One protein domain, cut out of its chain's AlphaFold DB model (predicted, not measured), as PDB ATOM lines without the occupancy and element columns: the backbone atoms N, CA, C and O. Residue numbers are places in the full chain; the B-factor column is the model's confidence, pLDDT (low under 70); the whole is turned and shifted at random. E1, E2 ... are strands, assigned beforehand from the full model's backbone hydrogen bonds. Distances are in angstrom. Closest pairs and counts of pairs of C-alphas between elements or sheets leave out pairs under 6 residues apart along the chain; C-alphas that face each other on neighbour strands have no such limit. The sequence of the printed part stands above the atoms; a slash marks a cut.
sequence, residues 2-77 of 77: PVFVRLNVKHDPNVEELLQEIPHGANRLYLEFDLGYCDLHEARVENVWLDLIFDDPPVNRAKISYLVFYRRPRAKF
ATOM      1  N   PRO A   2     214.386 242.052 234.544       83.25
ATOM      2  CA  PRO A   2     215.556 241.787 233.721       83.25
ATOM      3  C   PRO A   2     216.667 241.201 234.589       83.25
ATOM      4  O   PRO A   2     216.919 241.663 235.704       83.25
ATOM      5  N   VAL A   3     217.291 240.139 234.101       87.69
ATOM      6  CA  VAL A   3     218.495 239.588 234.714       87.69
ATOM      7  C   VAL A   3     219.544 239.577 233.631       87.69
ATOM      8  O   VAL A   3     219.279 239.099 232.533       87.69
ATOM      9  N   PHE A   4     220.723 240.089 233.939       92.19
ATOM     10  CA  PHE A   4     221.835 240.112 233.010       92.19
ATOM     11  C   PHE A   4     222.966 239.233 233.515       92.19
ATOM     12  O   PHE A   4     223.137 239.007 234.716       92.19
ATOM     13  N   VAL A   5     223.748 238.741 232.568       93.50
ATOM     14  CA  VAL A   5     224.985 238.020 232.806       93.50
ATOM     15  C   VAL A   5     226.092 238.781 232.112       93.50
ATOM     16  O   VAL A   5     226.006 239.024 230.908       93.50
ATOM     17  N   ARG A   6     227.134 239.140 232.857       96.69
ATOM     18  CA  ARG A   6     228.338 239.740 232.289       96.69
ATOM     19  C   ARG A   6     229.508 238.786 232.432       96.69
ATOM     20  O   ARG A   6     229.818 238.377 233.546       96.69
ATOM     21  N   LEU A   7     230.155 238.440 231.322       96.12
ATOM     22  CA  LEU A   7     231.459 237.787 231.341       96.12
ATOM     23  C   LEU A   7     232.544 238.862 231.346       96.12
ATOM     24  O   LEU A   7     232.564 239.715 230.463       96.12
ATOM     25  N   ASN A   8     233.445 238.790 232.317       96.81
ATOM     26  CA  ASN A   8     234.578 239.692 232.444       96.81
ATOM     27  C   ASN A   8     235.875 238.913 232.219       96.81
ATOM     28  O   ASN A   8     236.070 237.858 232.829       96.81
ATOM     29  N   VAL A   9     236.769 239.434 231.380       96.19
ATOM     30  CA  VAL A   9     238.077 238.831 231.094       96.19
ATOM     31  C   VAL A   9     239.169 239.871 231.318       96.19
ATOM     32  O   VAL A   9     239.325 240.800 230.528       96.19
ATOM     33  N   LYS A  10     239.941 239.720 232.399       96.75
ATOM     34  CA  LYS A  10     241.085 240.589 232.700       96.75
ATOM     35  C   LYS A  10     242.291 240.172 231.865       96.75
ATOM     36  O   LYS A  10     242.737 239.025 231.955       96.75
ATOM     37  N   HIS A  11     242.842 241.126 231.122       95.12
ATOM     38  CA  HIS A  11     244.122 241.027 230.428       95.12
ATOM     39  C   HIS A  11     244.881 242.353 230.582       95.12
ATOM     40  O   HIS A  11     244.475 243.374 230.043       95.12
ATOM     41  N   ASP A  12     245.921 242.382 231.418       85.12
ATOM     42  CA  ASP A  12     246.504 243.627 231.951       85.12
ATOM     43  C   ASP A  12     246.873 244.676 230.871       85.12
ATOM     44  O   ASP A  12     247.570 244.332 229.903       85.12
ATOM     45  N   PRO A  13     246.440 245.956 231.010       92.31
ATOM     46  CA  PRO A  13     245.649 246.574 232.095       92.31
ATOM     47  C   PRO A  13     244.127 246.517 231.925       92.31
ATOM     48  O   PRO A  13     243.394 247.008 232.788       92.31
ATOM     49  N   ASN A  14     243.632 245.868 230.884       96.06
ATOM     50  CA  ASN A  14     242.250 245.955 230.436       96.06
ATOM     51  C   ASN A  14     241.361 244.847 231.012       96.06
ATOM     52  O   ASN A  14     241.830 243.789 231.433       96.06
ATOM     53  N   VAL A  15     240.056 245.104 231.036       96.81
ATOM     54  CA  VAL A  15     239.020 244.101 231.296       96.81
ATOM     55  C   VAL A  15     238.043 244.169 230.133       96.81
ATOM     56  O   VAL A  15     237.440 245.213 229.912       96.81
ATOM     57  N   GLU A  16     237.889 243.064 229.411       96.81
ATOM     58  CA  GLU A  16     236.831 242.926 228.411       96.81
ATOM     59  C   GLU A  16     235.537 242.522 229.112       96.81
ATOM     60  O   GLU A  16     235.527 241.561 229.887       96.81
ATOM     61  N   GLU A  17     234.449 243.235 228.831       96.50
ATOM     62  CA  GLU A  17     233.138 243.032 229.447       96.50
ATOM     63  C   GLU A  17     232.098 242.677 228.377       96.50
ATOM     64  O   GLU A  17     231.771 243.494 227.518       96.50
ATOM     65  N   LEU A  18     231.536 241.468 228.437       95.56
ATOM     66  CA  LEU A  18     230.459 241.039 227.542       95.56
ATOM     67  C   LEU A  18     229.159 240.869 228.327       95.56
ATOM     68  O   LEU A  18     229.056 239.953 229.141       95.56
ATOM     69  N   LEU A  19     228.163 241.716 228.069       95.38
ATOM     70  CA  LEU A  19     226.856 241.695 228.736       95.38
ATOM     71  C   LEU A  19     225.797 240.994 227.871       95.38
ATOM     72  O   LEU A  19     225.651 241.304 226.691       95.38
ATOM     73  N   GLN A  20     225.021 240.090 228.467       93.19
ATOM     74  CA  GLN A  20     223.846 239.469 227.850       93.19
ATOM     75  C   GLN A  20     222.645 239.513 228.793       93.19
ATOM     76  O   GLN A  20     222.788 239.316 229.999       93.19
ATOM     77  N   GLU A  21     221.452 239.739 228.250       91.56
ATOM     78  CA  GLU A  21     220.194 239.601 228.988       91.56
ATOM     79  C   GLU A  21     219.743 238.134 229.005       91.56
ATOM     80  O   GLU A  21     219.811 237.429 227.999       91.56
ATOM     81  N   ILE A  22     219.268 237.666 230.158       87.88
ATOM     82  CA  ILE A  22     218.682 236.337 230.328       87.88
ATOM     83  C   ILE A  22     217.234 236.375 229.826       87.88
ATOM     84  O   ILE A  22     216.411 237.081 230.415       87.88
ATOM     85  N   PRO A  23     216.872 235.567 228.811       83.00
ATOM     86  CA  PRO A  23     215.503 235.519 228.318       83.00
ATOM     87  C   PRO A  23     214.517 235.118 229.420       83.00
ATOM     88  O   PRO A  23     214.710 234.124 230.131       83.00
ATOM     89  N   HIS A  24     213.420 235.864 229.539       75.19
ATOM     90  CA  HIS A  24     212.346 235.530 230.468       75.19
ATOM     91  C   HIS A  24     211.729 234.161 230.132       75.19
ATOM     92  O   HIS A  24     211.373 233.887 228.989       75.19
ATOM     93  N   GLY A  25     211.585 233.294 231.141       72.12
ATOM     94  CA  GLY A  25     210.950 231.977 230.990       72.12
ATOM     95  C   GLY A  25     211.865 230.848 230.497       72.12
ATOM     96  O   GLY A  25     211.382 229.738 230.274       72.12
ATOM     97  N   ALA A  26     213.176 231.077 230.355       66.88
ATOM     98  CA  ALA A  26     214.117 230.016 230.005       66.88
ATOM     99  C   ALA A  26     214.218 228.968 231.132       66.88
ATOM    100  O   ALA A  26     214.728 229.240 232.215       66.88
ATOM    101  N   ASN A  27     213.762 227.739 230.866       65.81
ATOM    102  CA  ASN A  27     213.811 226.639 231.841       65.81
ATOM    103  C   ASN A  27     215.243 226.097 232.047       65.81
ATOM    104  O   ASN A  27     215.562 225.480 233.062       65.81
ATOM    105  N   ARG A  28     216.121 226.334 231.066       66.44
ATOM    106  CA  ARG A  28     217.554 226.049 231.127       66.44
ATOM    107  C   ARG A  28     218.297 227.165 230.409       66.44
ATOM    108  O   ARG A  28     218.082 227.382 229.221       66.44
ATOM    109  N   LEU A  29     219.146 227.870 231.146       79.69
ATOM    110  CA  LEU A  29     219.944 228.962 230.613       79.69
ATOM    111  C   LEU A  29     221.212 228.406 229.964       79.69
ATOM    112  O   LEU A  29     221.984 227.696 230.608       79.69
ATOM    113  N   TYR A  30     221.411 228.734 228.694       85.44
ATOM    114  CA  TYR A  30     222.647 228.488 227.969       85.44
ATOM    115  C   TYR A  30     223.029 229.796 227.284       85.44
ATOM    116  O   TYR A  30     222.265 230.306 226.466       85.44
ATOM    117  N   LEU A  31     224.161 230.360 227.693       88.50
ATOM    118  CA  LEU A  31     224.686 231.623 227.188       88.50
ATOM    119  C   LEU A  31     226.052 231.354 226.573       88.50
ATOM    120  O   LEU A  31     226.869 230.645 227.165       88.50
ATOM    121  N   GLU A  32     226.290 231.918 225.396       91.56
ATOM    122  CA  GLU A  32     227.570 231.825 224.704       91.56
ATOM    123  C   GLU A  32     228.145 233.222 224.523       91.56
ATOM    124  O   GLU A  32     227.495 234.110 223.973       91.56
ATOM    125  N   PHE A  33     229.376 233.403 224.988       92.06
ATOM    126  CA  PHE A  33     230.135 234.636 224.837       92.06
ATOM    127  C   PHE A  33     231.214 234.411 223.786       92.06
ATOM    128  O   PHE A  33     232.103 233.574 223.968       92.06
ATOM    129  N   ASP A  34     231.128 235.140 222.679       91.25
ATOM    130  CA  ASP A  34     232.112 235.042 221.611       91.25
ATOM    131  C   ASP A  34     233.288 235.991 221.870       91.25
ATOM    132  O   ASP A  34     233.218 237.190 221.602       91.25
ATOM    133  N   LEU A  35     234.385 235.426 222.377       90.50
ATOM    134  CA  LEU A  35     235.603 236.174 222.701       90.50
ATOM    135  C   LEU A  35     236.353 236.689 221.465       90.50
ATOM    136  O   LEU A  35     237.217 237.545 221.604       90.50
ATOM    137  N   GLY A  36     236.051 236.194 220.258       87.69
ATOM    138  CA  GLY A  36     236.754 236.624 219.044       87.69
ATOM    139  C   GLY A  36     236.424 238.053 218.601       87.69
ATOM    140  O   GLY A  36     237.087 238.570 217.709       87.69
ATOM    141  N   TYR A  37     235.408 238.681 219.202       85.00
ATOM    142  CA  TYR A  37     235.084 240.097 218.997       85.00
ATOM    143  C   TYR A  37     235.656 241.017 220.084       85.00
ATOM    144  O   TYR A  37     235.491 242.230 219.986       85.00
ATOM    145  N   CYS A  38     236.307 240.464 221.106       89.00
ATOM    146  CA  CYS A  38     236.962 241.246 222.147       89.00
ATOM    147  C   CYS A  38     238.363 241.660 221.704       89.00
ATOM    148  O   CYS A  38     239.054 240.889 221.033       89.00
ATOM    149  N   ASP A  39     238.813 242.833 222.146       91.38
ATOM    150  CA  ASP A  39     240.210 243.244 221.993       91.38
ATOM    151  C   ASP A  39     241.056 242.552 223.067       91.38
ATOM    152  O   ASP A  39     241.533 243.157 224.021       91.38
ATOM    153  N   LEU A  40     241.151 241.223 222.968       90.75
ATOM    154  CA  LEU A  40     241.711 240.373 224.007       90.75
ATOM    155  C   LEU A  40     243.151 239.975 223.686       90.75
ATOM    156  O   LEU A  40     243.414 239.227 222.741       90.75
ATOM    157  N   HIS A  41     244.089 240.348 224.554       91.50
ATOM    158  CA  HIS A  41     245.442 239.816 224.482       91.50
ATOM    159  C   HIS A  41     245.518 238.449 225.182       91.50
ATOM    160  O   HIS A  41     245.878 238.354 226.356       91.50
ATOM    161  N   GLU A  42     245.206 237.367 224.457       87.25
ATOM    162  CA  GLU A  42     245.067 236.008 225.019       87.25
ATOM    163  C   GLU A  42     246.246 235.556 225.899       87.25
ATOM    164  O   GLU A  42     246.043 234.945 226.946       87.25
ATOM    165  N   ALA A  43     247.485 235.888 225.518       92.00
ATOM    166  CA  ALA A  43     248.681 235.517 226.282       92.00
ATOM    167  C   ALA A  43     248.841 236.279 227.615       92.00
ATOM    168  O   ALA A  43     249.727 235.952 228.399       92.00
ATOM    169  N   ARG A  44     248.015 237.303 227.862       93.94
ATOM    170  CA  ARG A  44     247.997 238.128 229.083       93.94
ATOM    171  C   ARG A  44     246.716 237.944 229.894       93.94
ATOM    172  O   ARG A  44     246.452 238.751 230.774       93.94
ATOM    173  N   VAL A  45     245.899 236.932 229.602       94.19
ATOM    174  CA  VAL A  45     244.702 236.661 230.409       94.19
ATOM    175  C   VAL A  45     245.118 236.246 231.817       94.19
ATOM    176  O   VAL A  45     245.849 235.274 231.992       94.19
ATOM    177  N   GLU A  46     244.613 236.967 232.811       95.81
ATOM    178  CA  GLU A  46     244.938 236.751 234.226       95.81
ATOM    179  C   GLU A  46     243.756 236.188 235.008       95.81
ATOM    180  O   GLU A  46     243.933 235.340 235.882       95.81
ATOM    181  N   ASN A  47     242.542 236.660 234.714       95.44
ATOM    182  CA  ASN A  47     241.351 236.278 235.460       95.44
ATOM    183  C   ASN A  47     240.091 236.341 234.591       95.44
ATOM    184  O   ASN A  47     239.993 237.150 233.669       95.44
ATOM    185  N   VAL A  48     239.117 235.495 234.921       94.31
ATOM    186  CA  VAL A  48     237.793 235.459 234.301       94.31
ATOM    187  C   VAL A  48     236.749 235.312 235.401       94.31
ATOM    188  O   VAL A  48     236.827 234.388 236.209       94.31
ATOM    189  N   TRP A  49     235.752 236.192 235.416       95.56
ATOM    190  CA  TRP A  49     234.622 236.100 236.344       95.56
ATOM    191  C   TRP A  49     233.308 236.439 235.652       95.56
ATOM    192  O   TRP A  49     233.276 237.063 234.591       95.56
ATOM    193  N   LEU A  50     232.214 235.992 236.260       94.94
ATOM    194  CA  LEU A  50     230.868 236.192 235.752       94.94
ATOM    195  C   LEU A  50     230.038 236.942 236.790       94.94
ATOM    196  O   LEU A  50     229.918 236.484 237.927       94.94
ATOM    197  N   ASP A  51     229.449 238.059 236.379       95.19
ATOM    198  CA  ASP A  51     228.503 238.806 237.202       95.19
ATOM    199  C   ASP A  51     227.078 238.400 236.832       95.19
ATOM    200  O   ASP A  51     226.705 238.406 235.657       95.19
ATOM    201  N   LEU A  52     226.270 238.071 237.840       91.00
ATOM    202  CA  LEU A  52     224.818 237.965 237.705       91.00
ATOM    203  C   LEU A  52     224.196 239.251 238.238       91.00
ATOM    204  O   LEU A  52     224.311 239.554 239.425       91.00
ATOM    205  N   ILE A  53     223.551 240.002 237.355       91.94
ATOM    206  CA  ILE A  53     223.037 241.340 237.633       91.94
ATOM    207  C   ILE A  53     221.513 241.261 237.641       91.94
ATOM    208  O   ILE A  53     220.896 240.907 236.637       91.94
ATOM    209  N   PHE A  54     220.905 241.575 238.779       88.38
ATOM    210  CA  PHE A  54     219.455 241.621 238.948       88.38
ATOM    211  C   PHE A  54     219.028 243.085 238.995       88.38
ATOM    212  O   PHE A  54     219.394 243.782 239.940       88.38
ATOM    213  N   ASP A  55     218.287 243.543 237.988       86.00
ATOM    214  CA  ASP A  55     217.822 244.929 237.931       86.00
ATOM    215  C   ASP A  55     216.445 245.066 238.594       86.00
ATOM    216  O   ASP A  55     215.526 244.315 238.266       86.00
ATOM    217  N   ASP A  56     216.344 245.981 239.560       80.06
ATOM    218  CA  ASP A  56     215.183 246.235 240.430       80.06
ATOM    219  C   ASP A  56     214.476 244.961 240.957       80.06
ATOM    220  O   ASP A  56     213.355 244.649 240.546       80.06
ATOM    221  N   PRO A  57     215.111 244.159 241.842       74.62
ATOM    222  CA  PRO A  57     214.490 242.951 242.371       74.62
ATOM    223  C   PRO A  57     213.434 243.264 243.444       74.62
ATOM    224  O   PRO A  57     213.805 243.640 244.558       74.62
ATOM    225  N   PRO A  58     212.131 242.996 243.205       65.88
ATOM    226  CA  PRO A  58     211.050 243.313 244.145       65.88
ATOM    227  C   PRO A  58     210.958 242.345 245.347       65.88
ATOM    228  O   PRO A  58     209.867 242.082 245.836       65.88
ATOM    229  N   VAL A  59     212.092 241.840 245.859       62.09
ATOM    230  CA  VAL A  59     212.248 240.712 246.807       62.09
ATOM    231  C   VAL A  59     212.117 239.344 246.129       62.09
ATOM    232  O   VAL A  59     211.030 238.793 246.001       62.09
ATOM    233  N   ASN A  60     213.258 238.747 245.756       66.69
ATOM    234  CA  ASN A  60     213.326 237.446 245.081       66.69
ATOM    235  C   ASN A  60     214.416 236.542 245.693       66.69
ATOM    236  O   ASN A  60     215.560 236.960 245.864       66.69
ATOM    237  N   ARG A  61     214.089 235.272 245.981       76.00
ATOM    238  CA  ARG A  61     215.083 234.232 246.309       76.00
ATOM    239  C   ARG A  61     215.686 233.692 245.012       76.00
ATOM    240  O   ARG A  61     215.012 232.954 244.296       76.00
ATOM    241  N   ALA A  62     216.953 233.993 244.743       77.12
ATOM    242  CA  ALA A  62     217.701 233.362 243.657       77.12
ATOM    243  C   ALA A  62     218.318 232.034 244.129       77.12
ATOM    244  O   ALA A  62     218.891 231.956 245.215       77.12
ATOM    245  N   LYS A  63     218.208 230.975 243.319       82.12
ATOM    246  CA  LYS A  63     218.885 229.693 243.560       82.12
ATOM    247  C   LYS A  63     219.655 229.286 242.312       82.12
ATOM    248  O   LYS A  63     219.051 229.019 241.278       82.12
ATOM    249  N   ILE A  64     220.970 229.154 242.443       84.44
ATOM    250  CA  ILE A  64     221.831 228.558 241.420       84.44
ATOM    251  C   ILE A  64     222.093 227.123 241.863       84.44
ATOM    252  O   ILE A  64     222.705 226.900 242.902       84.44
ATOM    253  N   SER A  65     221.561 226.149 241.125       86.06
ATOM    254  CA  SER A  65     221.743 224.731 241.484       86.06
ATOM    255  C   SER A  65     222.965 224.125 240.798       86.06
ATOM    256  O   SER A  65     223.670 223.326 241.401       86.06
ATOM    257  N   TYR A  66     223.217 224.528 239.551       86.69
ATOM    258  CA  TYR A  66     224.344 224.065 238.752       86.69
ATOM    259  C   TYR A  66     224.838 225.211 237.883       86.69
ATOM    260  O   TYR A  66     224.037 225.900 237.253       86.69
ATOM    261  N   LEU A  67     226.154 225.377 237.840       87.38
ATOM    262  CA  LEU A  67     226.823 226.315 236.960       87.38
ATOM    263  C   LEU A  67     227.994 225.582 236.318       87.38
ATOM    264  O   LEU A  67     228.831 225.012 237.015       87.38
ATOM    265  N   VAL A  68     228.006 225.543 234.990       90.75
ATOM    266  CA  VAL A  68     229.050 224.877 234.217       90.75
ATOM    267  C   VAL A  68     229.618 225.891 233.251       90.75
ATOM    268  O   VAL A  68     228.894 226.436 232.422       90.75
ATOM    269  N   PHE A  69     230.922 226.101 233.350       89.81
ATOM    270  CA  PHE A  69     231.685 226.867 232.383       89.81
ATOM    271  C   PHE A  69     232.462 225.903 231.503       89.81
ATOM    272  O   PHE A  69     233.059 224.943 231.987       89.81
ATOM    273  N   TYR A  70     232.479 226.176 230.208       90.88
ATOM    274  CA  TYR A  70     233.378 225.510 229.285       90.88
ATOM    275  C   TYR A  70     233.928 226.559 228.325       90.88
ATOM    276  O   TYR A  70     233.202 227.414 227.824       90.88
ATOM    277  N   ARG A  71     235.226 226.480 228.050       89.38
ATOM    278  CA  ARG A  71     235.851 227.223 226.959       89.38
ATOM    279  C   ARG A  71     235.900 226.298 225.751       89.38
ATOM    280  O   ARG A  71     236.406 225.183 225.857       89.38
ATOM    281  N   ARG A  72     235.381 226.747 224.611       90.25
ATOM    282  CA  ARG A  72     235.517 226.043 223.330       90.25
ATOM    283  C   ARG A  72     236.355 226.885 222.373       90.25
ATOM    284  O   ARG A  72     236.205 228.106 222.381       90.25
ATOM    285  N   PRO A  73     237.223 226.265 221.555       88.00
ATOM    286  CA  PRO A  73     237.810 226.954 220.416       88.00
ATOM    287  C   PRO A  73     236.698 227.511 219.525       88.00
ATOM    288  O   PRO A  73     235.718 226.809 219.255       88.00
ATOM    289  N   ARG A  74     236.845 228.755 219.062       84.94
ATOM    290  CA  ARG A  74     235.934 229.322 218.065       84.94
ATOM    291  C   ARG A  74     236.036 228.499 216.778       84.94
ATOM    292  O   ARG A  74     237.139 228.156 216.348       84.94
ATOM    293  N   ALA A  75     234.898 228.169 216.173       83.50
ATOM    294  CA  ALA A  75     234.885 227.512 214.870       83.50
ATOM    295  C   ALA A  75     235.574 228.412 213.829       83.50
ATOM    296  O   ALA A  75     235.329 229.618 213.789       83.50
ATOM    297  N   LYS A  76     236.452 227.829 213.006       76.75
ATOM    298  CA  LYS A  76     237.030 228.519 211.849       76.75
ATOM    299  C   LYS A  76     236.002 228.473 210.717       76.75
ATOM    300  O   LYS A  76     235.491 227.388 210.437       76.75
ATOM    301  N   PHE A  77     235.690 229.626 210.133       59.34
ATOM    302  CA  PHE A  77     234.965 229.707 208.864       59.34
ATOM    303  C   PHE A  77     235.933 229.486 207.704       59.34
ATOM    304  O   PHE A  77     237.098 229.934 207.833       59.34
TER     305      PHE A  77
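This is residues 2 to 77 of the 77 residues of an uncharacterized protein of Rhodobacteraceae bacterium HIMB11 (UniProt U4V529). With little regular structure, this is a twisted sheet of three strands, over one face of which two long unnamed stretches, residues 22 to 44 and 55 to 77, are strung. The printed part has 76 residues, with no named helix and strands E1, E2, E3 along the chain, sheet order E2 E1 E3, antiparallel. The class is all strand, with 27 residues in named elements. The whole is loose, radius of gyration of the C-alphas 14.4 A, spanning 42 by 30 by 20 A.

E1, residues 3 to 11, is 26.0 A long from C-alpha 3 at (218.495, 239.588, 234.714). E2 is residues 14 to 21, 23.0 A. E3, residues 45 to 54, is 27.1 A long and ends at C-alpha 54, (219.455, 241.621, 238.948).

Inner strand E1 forms a hairpin with E2, at 162 degrees; N 7 and O 18 are within hydrogen-bond range at 2.9 A. E1 and E3 are antiparallel at 165 degrees; N 4 and O 53 are within range at 2.8 A. Edge strands E2 and E3 are apart.

The C-alphas of Val 59 and Phe 77, the two farthest apart, are 45.6 A apart. The printed part has no cut. The link E2 to E3 is long, 23 residues. Residues 26 to 28, 58 to 60 and 77 have pLDDT under 70.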